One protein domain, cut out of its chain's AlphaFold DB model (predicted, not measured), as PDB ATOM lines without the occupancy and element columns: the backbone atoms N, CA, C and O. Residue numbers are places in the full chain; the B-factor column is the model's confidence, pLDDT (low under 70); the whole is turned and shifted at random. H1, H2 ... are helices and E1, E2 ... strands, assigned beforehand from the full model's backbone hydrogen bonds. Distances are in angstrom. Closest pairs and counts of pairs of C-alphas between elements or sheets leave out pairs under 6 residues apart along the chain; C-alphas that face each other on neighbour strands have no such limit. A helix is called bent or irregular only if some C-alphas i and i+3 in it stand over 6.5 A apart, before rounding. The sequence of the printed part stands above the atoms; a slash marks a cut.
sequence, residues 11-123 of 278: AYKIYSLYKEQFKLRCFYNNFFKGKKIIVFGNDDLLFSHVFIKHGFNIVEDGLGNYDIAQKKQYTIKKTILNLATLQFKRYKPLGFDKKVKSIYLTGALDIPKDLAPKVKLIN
ATOM      1  N   ALA A  11      80.461  27.529  29.348       74.00
ATOM      2  CA  ALA A  11      80.707  28.652  28.450       74.00
ATOM      3  C   ALA A  11      81.943  29.469  28.858       74.00
ATOM      4  O   ALA A  11      82.765  29.803  28.011       74.00
ATOM      5  N   TYR A  12      82.137  29.723  30.157       78.38
ATOM      6  CA  TYR A  12      83.324  30.418  30.660       78.38
ATOM      7  C   TYR A  12      84.605  29.609  30.423       78.38
ATOM      8  O   TYR A  12      85.619  30.161  30.002       78.38
ATOM      9  N   LYS A  13      84.564  28.286  30.637       72.75
ATOM     10  CA  LYS A  13      85.710  27.403  30.350       72.75
ATOM     11  C   LYS A  13      86.059  27.406  28.863       72.75
ATOM     12  O   LYS A  13      87.234  27.494  28.518       72.75
ATOM     13  N   ILE A  14      85.052  27.352  27.994       74.62
ATOM     14  CA  ILE A  14      85.232  27.438  26.541       74.62
ATOM     15  C   ILE A  14      85.829  28.799  26.160       74.62
ATOM     16  O   ILE A  14      86.857  28.841  25.487       74.62
ATOM     17  N   TYR A  15      85.258  29.904  26.645       80.31
ATOM     18  CA  TYR A  15      85.764  31.257  26.397       80.31
ATOM     19  C   TYR A  15      87.217  31.434  26.856       80.31
ATOM     20  O   TYR A  15      88.045  31.952  26.108       80.31
ATOM     21  N   SER A  16      87.556  30.961  28.059       77.62
ATOM     22  CA  SER A  16      88.924  31.003  28.585       77.62
ATOM     23  C   SER A  16      89.902  30.247  27.681       77.62
ATOM     24  O   SER A  16      90.957  30.786  27.350       77.62
ATOM     25  N   LEU A  17      89.532  29.057  27.199       76.06
ATOM     26  CA  LEU A  17      90.350  28.299  26.248       76.06
ATOM     27  C   LEU A  17      90.536  29.046  24.922       76.06
ATOM     28  O   LEU A  17      91.661  29.127  24.431       76.06
ATOM     29  N   TYR A  18      89.474  29.632  24.361       78.19
ATOM     30  CA  TYR A  18      89.571  30.456  23.150       78.19
ATOM     31  C   TYR A  18      90.483  31.671  23.348       78.19
ATOM     32  O   TYR A  18      91.307  31.965  22.482       78.19
ATOM     33  N   LYS A  19      90.373  32.358  24.490       83.50
ATOM     34  CA  LYS A  19      91.208  33.518  24.826       83.50
ATOM     35  C   LYS A  19      92.688  33.146  24.890       83.50
ATOM     36  O   LYS A  19      93.510  33.844  24.302       83.50
ATOM     37  N   GLU A  20      93.032  32.043  25.552       82.19
ATOM     38  CA  GLU A  20      94.415  31.554  25.605       82.19
ATOM     39  C   GLU A  20      94.929  31.153  24.216       82.19
ATOM     40  O   GLU A  20      96.023  31.543  23.817       82.19
ATOM     41  N   GLN A  21      94.113  30.471  23.411       78.38
ATOM     42  CA  GLN A  21      94.456  30.119  22.026       78.38
ATOM     43  C   GLN A  21      94.709  31.358  21.152       78.38
ATOM     44  O   GLN A  21      95.656  31.387  20.364       78.38
ATOM     45  N   PHE A  22      93.893  32.403  21.301       83.81
ATOM     46  CA  PHE A  22      94.086  33.666  20.595       83.81
ATOM     47  C   PHE A  22      95.403  34.340  20.993       83.81
ATOM     48  O   PHE A  22      96.205  34.665  20.117       83.81
ATOM     49  N   LYS A  23      95.679  34.467  22.299       87.25
ATOM     50  CA  LYS A  23      96.958  35.002  22.799       87.25
ATOM     51  C   LYS A  23      98.148  34.237  22.229       87.25
ATOM     52  O   LYS A  23      99.121  34.850  21.804       87.25
ATOM     53  N   LEU A  24      98.053  32.911  22.166       84.50
ATOM     54  CA  LEU A  24      99.118  32.070  21.627       84.50
ATOM     55  C   LEU A  24      99.339  32.264  20.136       84.50
ATOM     56  O   LEU A  24     100.483  32.273  19.688       84.50
ATOM     57  N   ARG A  25      98.276  32.482  19.364       85.06
ATOM     58  CA  ARG A  25      98.395  32.848  17.948       85.06
ATOM     59  C   ARG A  25      99.027  34.224  17.763       85.06
ATOM     60  O   ARG A  25      99.869  34.369  16.881       85.06
ATOM     61  N   CYS A  26      98.667  35.209  18.586       89.38
ATOM     62  CA  CYS A  26      99.305  36.527  18.581       89.38
ATOM     63  C   CYS A  26     100.796  36.421  18.914       89.38
ATOM     64  O   CYS A  26     101.625  36.900  18.146       89.38
ATOM     65  N   PHE A  27     101.141  35.719  19.997       89.31
ATOM     66  CA  PHE A  27     102.525  35.434  20.372       89.31
ATOM     67  C   PHE A  27     103.279  34.749  19.227       89.31
ATOM     68  O   PHE A  27     104.330  35.222  18.797       89.31
ATOM     69  N   TYR A  28     102.703  33.691  18.656       89.81
ATOM     70  CA  TYR A  28     103.288  32.997  17.517       89.81
ATOM     71  C   TYR A  28     103.572  33.959  16.351       89.81
ATOM     72  O   TYR A  28     104.672  33.970  15.797       89.81
ATOM     73  N   ASN A  29     102.585  34.774  15.973       89.38
ATOM     74  CA  ASN A  29     102.705  35.684  14.837       89.38
ATOM     75  C   ASN A  29     103.762  36.769  15.072       89.38
ATOM     76  O   ASN A  29     104.490  37.089  14.138       89.38
ATOM     77  N   ASN A  30     103.879  37.283  16.295       92.81
ATOM     78  CA  ASN A  30     104.841  38.331  16.628       92.81
ATOM     79  C   ASN A  30     106.287  37.826  16.600       92.81
ATOM     80  O   ASN A  30     107.173  38.517  16.110       92.81
ATOM     81  N   PHE A  31     106.539  36.614  17.100       89.44
ATOM     82  CA  PHE A  31     107.910  36.128  17.275       89.44
ATOM     83  C   PHE A  31     108.406  35.227  16.148       89.44
ATOM     84  O   PHE A  31     109.615  35.156  15.903       89.44
ATOM     85  N   PHE A  32     107.497  34.538  15.454       89.62
ATOM     86  CA  PHE A  32     107.859  33.402  14.609       89.62
ATOM     87  C   PHE A  32     107.313  33.445  13.178       89.62
ATOM     88  O   PHE A  32     107.626  32.558  12.376       89.62
ATOM     89  N   LYS A  33     106.491  34.435  12.815       87.50
ATOM     90  CA  LYS A  33     105.998  34.564  11.436       87.50
ATOM     91  C   LYS A  33     107.176  34.759  10.471       87.50
ATOM     92  O   LYS A  33     108.071  35.551  10.733       87.50
ATOM     93  N   GLY A  34     107.185  33.996   9.376       87.12
ATOM     94  CA  GLY A  34     108.244  34.040   8.356       87.12
ATOM     95  C   GLY A  34     109.557  33.343   8.730       87.12
ATOM     96  O   GLY A  34     110.435  33.227   7.882       87.12
ATOM     97  N   LYS A  35     109.706  32.834   9.960       91.00
ATOM     98  CA  LYS A  35     110.919  32.127  10.391       91.00
ATOM     99  C   LYS A  35     110.823  30.631  10.099       91.00
ATOM    100  O   LYS A  35     109.756  30.027  10.227       91.00
ATOM    101  N   LYS A  36     111.960  30.012   9.774       92.56
ATOM    102  CA  LYS A  36     112.105  28.551   9.784       92.56
ATOM    103  C   LYS A  36     112.168  28.088  11.240       92.56
ATOM    104  O   LYS A  36     113.070  28.488  11.966       92.56
ATOM    105  N   ILE A  37     111.212  27.261  11.659       93.00
ATOM    106  CA  ILE A  37     111.109  26.790  13.045       93.00
ATOM    107  C   ILE A  37     111.417  25.299  13.109       93.00
ATOM    108  O   ILE A  37     110.882  24.507  12.330       93.00
ATOM    109  N   ILE A  38     112.250  24.922  14.074       94.25
ATOM    110  CA  ILE A  38     112.457  23.537  14.486       94.25
ATOM    111  C   ILE A  38     111.855  23.402  15.880       94.25
ATOM    112  O   ILE A  38     112.149  24.208  16.757       94.25
ATOM    113  N   VAL A  39     110.984  22.414  16.063       94.00
ATOM    114  CA  VAL A  39     110.209  22.256  17.294       94.00
ATOM    115  C   VAL A  39     110.687  21.012  18.025       94.00
ATOM    116  O   VAL A  39     110.717  19.934  17.425       94.00
ATOM    117  N   PHE A  40     111.043  21.176  19.297       94.00
ATOM    118  CA  PHE A  40     111.362  20.095  20.225       94.00
ATOM    119  C   PHE A  40     110.379  20.101  21.398       94.00
ATOM    120  O   PHE A  40     109.939  21.172  21.816       94.00
ATOM    121  N   GLY A  41     110.049  18.919  21.919       90.25
ATOM    122  CA  GLY A  41     109.192  18.746  23.096       90.25
ATOM    123  C   GLY A  41     107.845  18.095  22.788       90.25
ATOM    124  O   GLY A  41     107.659  17.485  21.733       90.25
ATOM    125  N   ASN A  42     106.912  18.212  23.729       87.00
ATOM    126  CA  ASN A  42     105.704  17.391  23.751       87.00
ATOM    127  C   ASN A  42     104.616  17.989  22.855       87.00
ATOM    128  O   ASN A  42     104.398  19.205  22.815       87.00
ATOM    129  N   ASP A  43     103.907  17.137  22.127       86.00
ATOM    130  CA  ASP A  43     102.909  17.525  21.128       86.00
ATOM    131  C   ASP A  43     101.457  17.449  21.640       86.00
ATOM    132  O   ASP A  43     100.505  17.765  20.916       86.00
ATOM    133  N   ASP A  44     101.279  17.043  22.891       80.81
ATOM    134  CA  ASP A  44      99.999  16.804  23.547       80.81
ATOM    135  C   ASP A  44      99.542  17.985  24.428       80.81
ATOM    136  O   ASP A  44      98.362  18.082  24.785       80.81
ATOM    137  N   LEU A  45     100.446  18.925  24.719       79.94
ATOM    138  CA  LEU A  45     100.162  20.135  25.485       79.94
ATOM    139  C   LEU A  45      99.277  21.117  24.703       79.94
ATOM    140  O   LEU A  45      99.352  21.255  23.480       79.94
ATOM    141  N   LEU A  46      98.477  21.900  25.438       73.12
ATOM    142  CA  LEU A  46      97.591  22.912  24.848       73.12
ATOM    143  C   LEU A  46      98.361  23.921  23.982       73.12
ATOM    144  O   LEU A  46      97.862  24.345  22.943       73.12
ATOM    145  N   PHE A  47      99.570  24.297  24.397       76.69
ATOM    146  CA  PHE A  47     100.411  25.303  23.746       76.69
ATOM    147  C   PHE A  47     101.058  24.803  22.448       76.69
ATOM    148  O   PHE A  47     101.306  25.596  21.540       76.69
ATOM    149  N   SER A  48     101.236  23.490  22.303       83.06
ATOM    150  CA  SER A  48     101.900  22.860  21.155       83.06
ATOM    151  C   SER A  48     101.141  23.056  19.837       83.06
ATOM    152  O   SER A  48     101.723  22.971  18.754       83.06
ATOM    153  N   HIS A  49      99.851  23.406  19.903       79.50
ATOM    154  CA  HIS A  49      98.978  23.548  18.737       79.50
ATOM    155  C   HIS A  49      99.484  24.550  17.683       79.50
ATOM    156  O   HIS A  49      99.408  24.252  16.488       79.50
ATOM    157  N   VAL A  50     100.032  25.708  18.083       84.19
ATOM    158  CA  VAL A  50     100.515  26.728  17.124       84.19
ATOM    159  C   VAL A  50     101.713  26.234  16.309       84.19
ATOM    160  O   VAL A  50     101.983  26.747  15.219       84.19
ATOM    161  N   PHE A  51     102.402  25.207  16.809       88.88
ATOM    162  CA  PHE A  51     103.618  24.661  16.225       88.88
ATOM    163  C   PHE A  51     103.387  23.394  15.389       88.88
ATOM    164  O   PHE A  51     104.260  23.033  14.603       88.88
ATOM    165  N   ILE A  52     102.196  22.770  15.439       86.00
ATOM    166  CA  ILE A  52     101.871  21.523  14.705       86.00
ATOM    167  C   ILE A  52     102.189  21.617  13.207       86.00
ATOM    168  O   ILE A  52     102.586  20.629  12.591       86.00
ATOM    169  N   LYS A  53     102.031  22.793  12.590       85.94
ATOM    170  CA  LYS A  53     102.327  22.991  11.161       85.94
ATOM    171  C   LYS A  53     103.802  22.788  10.786       85.94
ATOM    172  O   LYS A  53     104.063  22.471   9.634       85.94
ATOM    173  N   HIS A  54     104.732  22.917  11.734       90.75
ATOM    174  CA  HIS A  54     106.177  22.756  11.503       90.75
ATOM    175  C   HIS A  54     106.663  21.313  11.668       90.75
ATOM    176  O   HIS A  54     107.785  20.980  11.270       90.75
ATOM    177  N   GLY A  55     105.809  20.452  12.229       91.44
ATOM    178  CA  GLY A  55     106.179  19.124  12.700       91.44
ATOM    179  C   GLY A  55     107.015  19.166  13.980       91.44
ATOM    180  O   GLY A  55     107.547  20.210  14.350       91.44
ATOM    181  N   PHE A  56     107.119  18.022  14.650       94.12
ATOM    182  CA  PHE A  56     107.726  17.908  15.980       94.12
ATOM    183  C   PHE A  56     108.894  16.926  16.008       94.12
ATOM    184  O   PHE A  56     108.873  15.897  15.331       94.12
ATOM    185  N   ASN A  57     109.884  17.248  16.834       96.38
ATOM    186  CA  ASN A  57     110.890  16.334  17.350       96.38
ATOM    187  C   ASN A  57     110.569  16.093  18.830       96.38
ATOM    188  O   ASN A  57     110.856  16.936  19.677       96.38
ATOM    189  N   ILE A  58     109.897  14.991  19.134       93.94
ATOM    190  CA  ILE A  58     109.391  14.741  20.484       93.94
ATOM    191  C   ILE A  58     110.530  14.315  21.395       93.94
ATOM    192  O   ILE A  58     111.377  13.524  20.992       93.94
ATOM    193  N   VAL A  59     110.522  14.835  22.616       92.12
ATOM    194  CA  VAL A  59     111.382  14.385  23.713       92.12
ATOM    195  C   VAL A  59     110.507  13.579  24.666       92.12
ATOM    196  O   VAL A  59     109.343  13.928  24.850       92.12
ATOM    197  N   GLU A  60     111.042  12.481  25.191       88.69
ATOM    198  CA  GLU A  60     110.354  11.608  26.145       88.69
ATOM    199  C   GLU A  60     109.692  12.378  27.297       88.69
ATOM    200  O   GLU A  60     110.319  13.226  27.929       88.69
ATOM    201  N   ASP A  61     108.433  12.035  27.581       82.62
ATOM    202  CA  ASP A  61     107.651  12.540  28.711       82.62
ATOM    203  C   ASP A  61     107.250  11.386  29.633       82.62
ATOM    204  O   ASP A  61     106.143  10.831  29.564       82.62
ATOM    205  N   GLY A  62     108.212  10.965  30.457       78.25
ATOM    206  CA  GLY A  62     108.080   9.802  31.327       78.25
ATOM    207  C   GLY A  62     107.585   8.569  30.563       78.25
ATOM    208  O   GLY A  62     108.063   8.244  29.479       78.25
ATOM    209  N   LEU A  63     106.580   7.887  31.119       78.44
ATOM    210  CA  LEU A  63     106.014   6.672  30.519       78.44
ATOM    211  C   LEU A  63     104.934   6.948  29.455       78.44
ATOM    212  O   LEU A  63     104.432   6.014  28.829       78.44
ATOM    213  N   GLY A  64     104.555   8.212  29.228       76.69
ATOM    214  CA  GLY A  64     103.427   8.578  28.363       76.69
ATOM    215  C   GLY A  64     103.582   8.126  26.912       76.69
ATOM    216  O   GLY A  64     102.608   7.722  26.277       76.69
ATOM    217  N   ASN A  65     104.811   8.133  26.395       79.56
ATOM    218  CA  ASN A  65     105.110   7.728  25.019       79.56
ATOM    219  C   ASN A  65     105.019   6.212  24.786       79.56
ATOM    220  O   ASN A  65     104.814   5.784  23.650       79.56
ATOM    221  N   TYR A  66     105.165   5.415  25.844       80.44
ATOM    222  CA  TYR A  66     105.175   3.952  25.782       80.44
ATOM    223  C   TYR A  66     103.760   3.366  25.908       80.44
ATOM    224  O   TYR A  66     103.468   2.292  25.384       80.44
ATOM    225  N   ASP A  67     102.844   4.092  26.553       78.12
ATOM    226  CA  ASP A  67     101.507   3.598  26.871       78.12
ATOM    227  C   ASP A  67     100.488   3.803  25.727       78.12
ATOM    228  O   ASP A  67      99.931   4.883  25.499       78.12
ATOM    229  N   ILE A  68     100.154   2.710  25.032       65.75
ATOM    230  CA  ILE A  68      99.124   2.685  23.980       65.75
ATOM    231  C   ILE A  68      97.716   2.945  24.553       65.75
ATOM    232  O   ILE A  68      96.841   3.441  23.838       65.75
ATOM    233  N   ALA A  69      97.443   2.666  25.829       60.31
ATOM    234  CA  ALA A  69      96.149   2.963  26.447       60.31
ATOM    235  C   ALA A  69      95.930   4.476  26.611       60.31
ATOM    236  O   ALA A  69      94.801   4.956  26.426       60.31
ATOM    237  N   GLN A  70      96.996   5.258  26.825       58.69
ATOM    238  CA  GLN A  70      96.906   6.722  26.806       58.69
ATOM    239  C   GLN A  70      96.406   7.238  25.452       58.69
ATOM    240  O   GLN A  70      95.535   8.110  25.428       58.69
ATOM    241  N   LYS A  71      96.792   6.627  24.323       61.66
ATOM    242  CA  LYS A  71      96.238   6.932  22.980       61.66
ATOM    243  C   LYS A  71      94.701   6.927  22.971       61.66
ATOM    244  O   LYS A  71      94.073   7.836  22.413       61.66
ATOM    245  N   LYS A  72      94.074   5.931  23.611       52.72
ATOM    246  CA  LYS A  72      92.604   5.799  23.692       52.72
ATOM    247  C   LYS A  72      91.992   6.876  24.591       52.72
ATOM    248  O   LYS A  72      91.002   7.501  24.210       52.72
ATOM    249  N   GLN A  73      92.604   7.158  25.739       53.28
ATOM    250  CA  GLN A  73      92.101   8.167  26.675       53.28
ATOM    251  C   GLN A  73      92.243   9.605  26.138       53.28
ATOM    252  O   GLN A  73      91.325  10.421  26.296       53.28
ATOM    253  N   TYR A  74      93.344   9.909  25.440       55.09
ATOM    254  CA  TYR A  74      93.532  11.180  24.734       55.09
ATOM    255  C   TYR A  74      92.454  11.382  23.671       55.09
ATOM    256  O   TYR A  74      91.905  12.476  23.576       55.09
ATOM    257  N   THR A  75      92.079  10.335  22.931       51.91
ATOM    258  CA  THR A  75      91.026  10.404  21.903       51.91
ATOM    259  C   THR A  75      89.684  10.892  22.478       51.91
ATOM    260  O   THR A  75      89.040  11.749  21.875       51.91
ATOM    261  N   ILE A  76      89.307  10.446  23.684       48.97
ATOM    262  CA  ILE A  76      88.036  10.805  24.346       48.97
ATOM    263  C   ILE A  76      88.043  12.246  24.885       48.97
ATOM    264  O   ILE A  76      87.120  13.016  24.607       48.97
ATOM    265  N   LYS A  77      89.091  12.662  25.619       50.81
ATOM    266  CA  LYS A  77      89.216  14.050  26.132       50.81
ATOM    267  C   LYS A  77      89.236  15.080  24.996       50.81
ATOM    268  O   LYS A  77      88.780  16.214  25.165       50.81
ATOM    269  N   LYS A  78      89.735  14.674  23.829       52.00
ATOM    270  CA  LYS A  78      89.862  15.512  22.642       52.00
ATOM    271  C   LYS A  78      88.530  15.802  21.970       52.00
ATOM    272  O   LYS A  78      88.421  16.872  21.400       52.00
ATOM    273  N   THR A  79      87.497  14.967  22.078       50.66
ATOM    274  CA  THR A  79      86.166  15.277  21.511       50.66
ATOM    275  C   THR A  79      85.611  16.599  22.052       50.66
ATOM    276  O   THR A  79      85.112  17.418  21.285       50.66
ATOM    277  N   ILE A  80      85.807  16.870  23.345       49.53
ATOM    278  CA  ILE A  80      85.351  18.106  24.000       49.53
ATOM    279  C   ILE A  80      86.229  19.306  23.602       49.53
ATOM    280  O   ILE A  80      85.712  20.374  23.280       49.53
ATOM    281  N   LEU A  81      87.558  19.137  23.555       51.84
ATOM    282  CA  LEU A  81      88.484  20.209  23.151       51.84
ATOM    283  C   LEU A  81      88.422  20.507  21.639       51.84
ATOM    284  O   LEU A  81      88.600  21.646  21.219       51.84
ATOM    285  N   ASN A  82      88.131  19.497  20.818       53.19
ATOM    286  CA  ASN A  82      87.935  19.580  19.369       53.19
ATOM    287  C   ASN A  82      86.737  20.449  19.012       53.19
ATOM    288  O   ASN A  82      86.827  21.238  18.074       53.19
ATOM    289  N   LEU A  83      85.638  20.305  19.755       53.28
ATOM    290  CA  LEU A  83      84.456  21.149  19.600       53.28
ATOM    291  C   LEU A  83      84.775  22.609  19.955       53.28
ATOM    292  O   LEU A  83      84.334  23.510  19.254       53.28
ATOM    293  N   ALA A  84      85.610  22.836  20.974       53.19
ATOM    294  CA  ALA A  84      85.984  24.171  21.446       53.19
ATOM    295  C   ALA A  84      87.165  24.830  20.705       53.19
ATOM    296  O   ALA A  84      87.475  25.980  20.971       53.19
ATOM    297  N   THR A  85      87.894  24.133  19.828       56.34
ATOM    298  CA  THR A  85      89.088  24.713  19.167       56.34
ATOM    299  C   THR A  85      89.153  24.463  17.666       56.34
ATOM    300  O   THR A  85      89.995  25.072  17.004       56.34
ATOM    301  N   LEU A  86      88.300  23.580  17.122       53.53
ATOM    302  CA  LEU A  86      88.202  23.155  15.711       53.53
ATOM    303  C   LEU A  86      89.502  22.632  15.058       53.53
ATOM    304  O   LEU A  86      89.473  22.141  13.934       53.53
ATOM    305  N   GLN A  87      90.639  22.673  15.750       53.31
ATOM    306  CA  GLN A  87      91.975  22.464  15.174       53.31
ATOM    307  C   GLN A  87      92.555  21.077  15.446       53.31
ATOM    308  O   GLN A  87      93.448  20.617  14.739       53.31
ATOM    309  N   PHE A  88      92.036  20.385  16.455       54.44
ATOM    310  CA  PHE A  88      92.601  19.130  16.937       54.44
ATOM    311  C   PHE A  88      91.951  17.877  16.326       54.44
ATOM    312  O   PHE A  88      92.448  16.777  16.566       54.44
ATOM    313  N   LYS A  89      90.896  18.011  15.499       56.28
ATOM    314  CA  LYS A  89      90.040  16.887  15.056       56.28
ATOM    315  C   LYS A  89      90.791  15.705  14.424       56.28
ATOM    316  O   LYS A  89      90.233  14.617  14.364       56.28
ATOM    317  N   ARG A  90      92.029  15.898  13.948       66.31
ATOM    318  CA  ARG A  90      92.809  14.874  13.231       66.31
ATOM    319  C   ARG A  90      94.247  14.654  13.710       66.31
ATOM    320  O   ARG A  90      94.893  13.755  13.187       66.31
ATOM    321  N   TYR A  91      94.748  15.436  14.670       76.81
ATOM    322  CA  TYR A  91      96.125  15.273  15.155       76.81
ATOM    323  C   TYR A  91      96.228  14.084  16.118       76.81
ATOM    324  O   TYR A  91      95.357  13.944  16.980       76.81
ATOM    325  N   LYS A  92      97.271  13.259  16.036       81.25
ATOM    326  CA  LYS A  92      97.501  12.131  16.964       81.25
ATOM    327  C   LYS A  92      98.711  12.417  17.880       81.25
ATOM    328  O   LYS A  92      99.832  12.254  17.420       81.25
ATOM    329  N   PRO A  93      98.505  12.856  19.135       82.25
ATOM    330  CA  PRO A  93      99.608  13.253  20.013       82.25
ATOM    331  C   PRO A  93     100.449  12.045  20.453       82.25
ATOM    332  O   PRO A  93     100.127  10.908  20.095       82.25
ATOM    333  N   LEU A  94     101.475  12.295  21.265       83.69
ATOM    334  CA  LEU A  94     102.421  11.324  21.819       83.69
ATOM    335  C   LEU A  94     103.280  10.635  20.748       83.69
ATOM    336  O   LEU A  94     103.720   9.505  20.930       83.69
ATOM    337  N   GLY A  95     103.515  11.290  19.605       87.19
ATOM    338  CA  GLY A  95     104.387  10.755  18.546       87.19
ATOM    339  C   GLY A  95     103.683  10.030  17.405       87.19
ATOM    340  O   GLY A  95     104.277   9.786  16.347       87.19
ATOM    341  N   PHE A  96     102.396   9.738  17.570       85.75
ATOM    342  CA  PHE A  96     101.637   8.938  16.611       85.75
ATOM    343  C   PHE A  96     101.239   9.712  15.342       85.75
ATOM    344  O   PHE A  96     100.836   9.098  14.351       85.75
ATOM    345  N   ASP A  97     101.335  11.044  15.323       88.38
ATOM    346  CA  ASP A  97     100.995  11.836  14.141       88.38
ATOM    347  C   ASP A  97     102.071  11.738  13.057       88.38
ATOM    348  O   ASP A  97     103.273  11.732  13.323       88.38
ATOM    349  N   LYS A  98     101.650  11.744  11.792       88.62
ATOM    350  CA  LYS A  98     102.560  11.762  10.638       88.62
ATOM    351  C   LYS A  98     103.462  13.000  10.581       88.62
ATOM    352  O   LYS A  98     104.492  12.961   9.924       88.62
ATOM    353  N   LYS A  99     103.084  14.099  11.244       90.88
ATOM    354  CA  LYS A  99     103.896  15.324  11.331       90.88
ATOM    355  C   LYS A  99     105.045  15.225  12.339       90.88
ATOM    356  O   LYS A  99     105.874  16.133  12.402       90.88
ATOM    357  N   VAL A 100     105.090  14.166  13.141       93.31
ATOM    358  CA  VAL A 100     106.213  13.895  14.040       93.31
ATOM    359  C   VAL A 100     107.363  13.333  13.213       93.31
ATOM    360  O   VAL A 100     107.195  12.335  12.515       93.31
ATOM    361  N   LYS A 101     108.510  14.012  13.277       95.44
ATOM    362  CA  LYS A 101     109.719  13.711  12.499       95.44
ATOM    363  C   LYS A 101     110.624  12.724  13.222       95.44
ATOM    364  O   LYS A 101     111.167  11.824  12.598       95.44
ATOM    365  N   SER A 102     110.801  12.918  14.525       96.38
ATOM    366  CA  SER A 102     111.604  12.043  15.376       96.38
ATOM    367  C   SER A 102     111.071  12.035  16.804       96.38
ATOM    368  O   SER A 102     110.375  12.970  17.207       96.38
ATOM    369  N   ILE A 103     111.369  10.967  17.538       95.31
ATOM    370  CA  ILE A 103     110.990  10.770  18.939       95.31
ATOM    371  C   ILE A 103     112.246  10.311  19.680       95.31
ATOM    372  O   ILE A 103     112.777   9.251  19.371       95.31
ATOM    373  N   TYR A 104     112.746  11.106  20.617       95.31
ATOM    374  CA  TYR A 104     113.922  10.771  21.416       95.31
ATOM    375  C   TYR A 104     113.469  10.088  22.700       95.31
ATOM    376  O   TYR A 104     112.817  10.730  23.521       95.31
ATOM    377  N   LEU A 105     113.794   8.802  22.843       92.56
ATOM    378  CA  LEU A 105     113.404   7.966  23.982       92.56
ATOM    379  C   LEU A 105     114.638   7.432  24.707       92.56
ATOM    380  O   LEU A 105     115.652   7.144  24.072       92.56
ATOM    381  N   THR A 106     114.548   7.276  26.022       89.56
ATOM    382  CA  THR A 106     115.595   6.659  26.848       89.56
ATOM    383  C   THR A 106     115.531   5.131  26.833       89.56
ATOM    384  O   THR A 106     116.528   4.485  27.143       89.56
ATOM    385  N   GLY A 107     114.402   4.553  26.406       86.62
ATOM    386  CA  GLY A 107     114.183   3.106  26.366       86.62
ATOM    387  C   GLY A 107     113.730   2.529  27.707       86.62
ATOM    388  O   GLY A 107     114.137   1.431  28.061       86.62
ATOM    389  N   ALA A 108     112.923   3.274  28.469       81.06
ATOM    390  CA  ALA A 108     112.430   2.841  29.778       81.06
ATOM    391  C   ALA A 108     111.478   1.631  29.712       81.06
ATOM    392  O   ALA A 108     111.366   0.902  30.691       81.06
ATOM    393  N   LEU A 109     110.786   1.447  28.583       84.50
ATOM    394  CA  LEU A 109     109.876   0.336  28.293       84.50
ATOM    395  C   LEU A 109     109.962  -0.039  26.805       84.50
ATOM    396  O   LEU A 109     110.584   0.667  26.002       84.50
ATOM    397  N   ASP A 110     109.260  -1.103  26.421       86.50
ATOM    398  CA  ASP A 110     109.113  -1.500  25.025       86.50
ATOM    399  C   ASP A 110     108.492  -0.402  24.161       86.50
ATOM    400  O   ASP A 110     107.445   0.181  24.461       86.50
ATOM    401  N   ILE A 111     109.136  -0.146  23.025       90.06
ATOM    402  CA  ILE A 111     108.695   0.869  22.076       90.06
ATOM    403  C   ILE A 111     107.490   0.337  21.286       90.06
ATOM    404  O   ILE A 111     107.601  -0.692  20.610       90.06
ATOM    405  N   PRO A 112     106.355   1.062  21.249       87.69
ATOM    406  CA  PRO A 112     105.233   0.689  20.398       87.69
ATOM    407  C   PRO A 112     105.649   0.579  18.926       87.69
ATOM    408  O   PRO A 112     106.251   1.501  18.371       87.69
ATOM    409  N   LYS A 113     105.255  -0.516  18.259       87.81
ATOM    410  CA  LYS A 113     105.595  -0.792  16.846       87.81
ATOM    411  C   LYS A 113     105.283   0.383  15.907       87.81
ATOM    412  O   LYS A 113     106.077   0.691  15.026       87.81
ATOM    413  N   ASP A 114     104.169   1.082  16.144       86.06
ATOM    414  CA  ASP A 114     103.751   2.277  15.390       86.06
ATOM    415  C   ASP A 114     104.763   3.442  15.461       86.06
ATOM    416  O   ASP A 114     104.821   4.274  14.554       86.06
ATOM    417  N   LEU A 115     105.509   3.552  16.566       89.94
ATOM    418  CA  LEU A 115     106.449   4.644  16.829       89.94
ATOM    419  C   LEU A 115     107.877   4.296  16.414       89.94
ATOM    420  O   LEU A 115     108.615   5.206  16.035       89.94
ATOM    421  N   ALA A 116     108.242   3.009  16.438       91.25
ATOM    422  CA  ALA A 116     109.599   2.522  16.193       91.25
ATOM    423  C   ALA A 116     110.313   3.175  14.986       91.25
ATOM    424  O   ALA A 116     111.452   3.606  15.162       91.25
ATOM    425  N   PRO A 117     109.672   3.395  13.814       94.44
ATOM    426  CA  PRO A 117     110.343   4.024  12.668       94.44
ATOM    427  C   PRO A 117     110.815   5.471  12.894       94.44
ATOM    428  O   PRO A 117     111.639   5.977  12.137       94.44
ATOM    429  N   LYS A 118     110.268   6.171  13.893       94.88
ATOM    430  CA  LYS A 118     110.616   7.563  14.233       94.88
ATOM    431  C   LYS A 118     111.488   7.660  15.479       94.88
ATOM    432  O   LYS A 118     111.954   8.758  15.800       94.88
ATOM    433  N   VAL A 119     111.642   6.563  16.216       95.69
ATOM    434  CA  VAL A 119     112.314   6.573  17.510       95.69
ATOM    435  C   VAL A 119     113.823   6.610  17.324       95.69
ATOM    436  O   VAL A 119     114.403   5.906  16.502       95.69
ATOM    437  N   LYS A 120     114.458   7.457  18.125       96.19
ATOM    438  CA  LYS A 120     115.895   7.537  18.321       96.19
ATOM    439  C   LYS A 120     116.158   7.264  19.791       96.19
ATOM    440  O   LYS A 120     115.822   8.090  20.639       96.19
ATOM    441  N   LEU A 121     116.738   6.106  20.079       94.88
ATOM    442  CA  LEU A 121     117.170   5.790  21.430       94.88
ATOM    443  C   LEU A 121     118.352   6.680  21.812       94.88
ATOM    444  O   LEU A 121     119.318   6.813  21.057       94.88
ATOM    445  N   ILE A 122     118.259   7.304  22.980       93.31
ATOM    446  CA  ILE A 122     119.292   8.168  23.536       93.31
ATOM    447  C   ILE A 122     119.694   7.693  24.922       93.31
ATOM    448  O   ILE A 122     118.896   7.158  25.681       93.31
ATOM    449  N   ASN A 123     120.948   7.950  25.271       90.31
ATOM    450  CA  ASN A 123     121.440   7.767  26.625       90.31
ATOM    451  C   ASN A 123     121.887   9.137  27.160       90.31
ATOM    452  O   ASN A 123     122.927   9.637  26.717       90.31
TER     453      ASN A 123
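What this domain is: This is residues 11 to 123 of the 278 residues of an uncharacterized protein of Pseudoalteromonas sp. DL-6 (UniProt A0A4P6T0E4). Helices H1 and H3 meet near their ends as an L around short H2, with a small parallel sheet, E1 E2 E3, far from H1. The 113 printed residues include, in order, H1 H2 E1 H3 E2 E3, class mixed. The whole is compact, radius of gyration of the C-alphas 15.0 A, spanning 41 by 34 by 20 A.

How they stand to each other: H1, residues 11 to 32, touches H2, residues 46 to 54, with 21 to 28 alone, C-alphas 25 and 50 closest at 6.5 A. With 14 to 18 alone it touches H3, residues 68 to 85, about perpendicular at 86 degrees, C-alphas 14 and 84 closest at 6.1 A. E1, residues 56 to 59, H3 and E2, residues 100 to 105, form a strand-helix-strand unit, a helix between parallel neighbours, its crossover right-handed. N 58 and O 102 are within hydrogen-bond range, 2.8 A. Every O i to N i+4 pair is within range in H1, 10 of 14 in H3, 1 of 5 in H2, beside 3 of 6 O i to N i+3.

Where its parts are: H1 runs 30.8 A from C-alpha 11 at (80.707, 28.652, 28.450). H2 is irregular, C-alphas 50 and 53 being 7.3 A apart. E3, residues 119 to 121, ends at C-alpha (117.170, 5.790, 21.430).

The domain as a whole: C-alphas 11 and 123 are farthest apart, 45.8 A. Links H1 to H2, H3 to E2 and E2 to E3 are long. Residues 68 to 90 have pLDDT under 70.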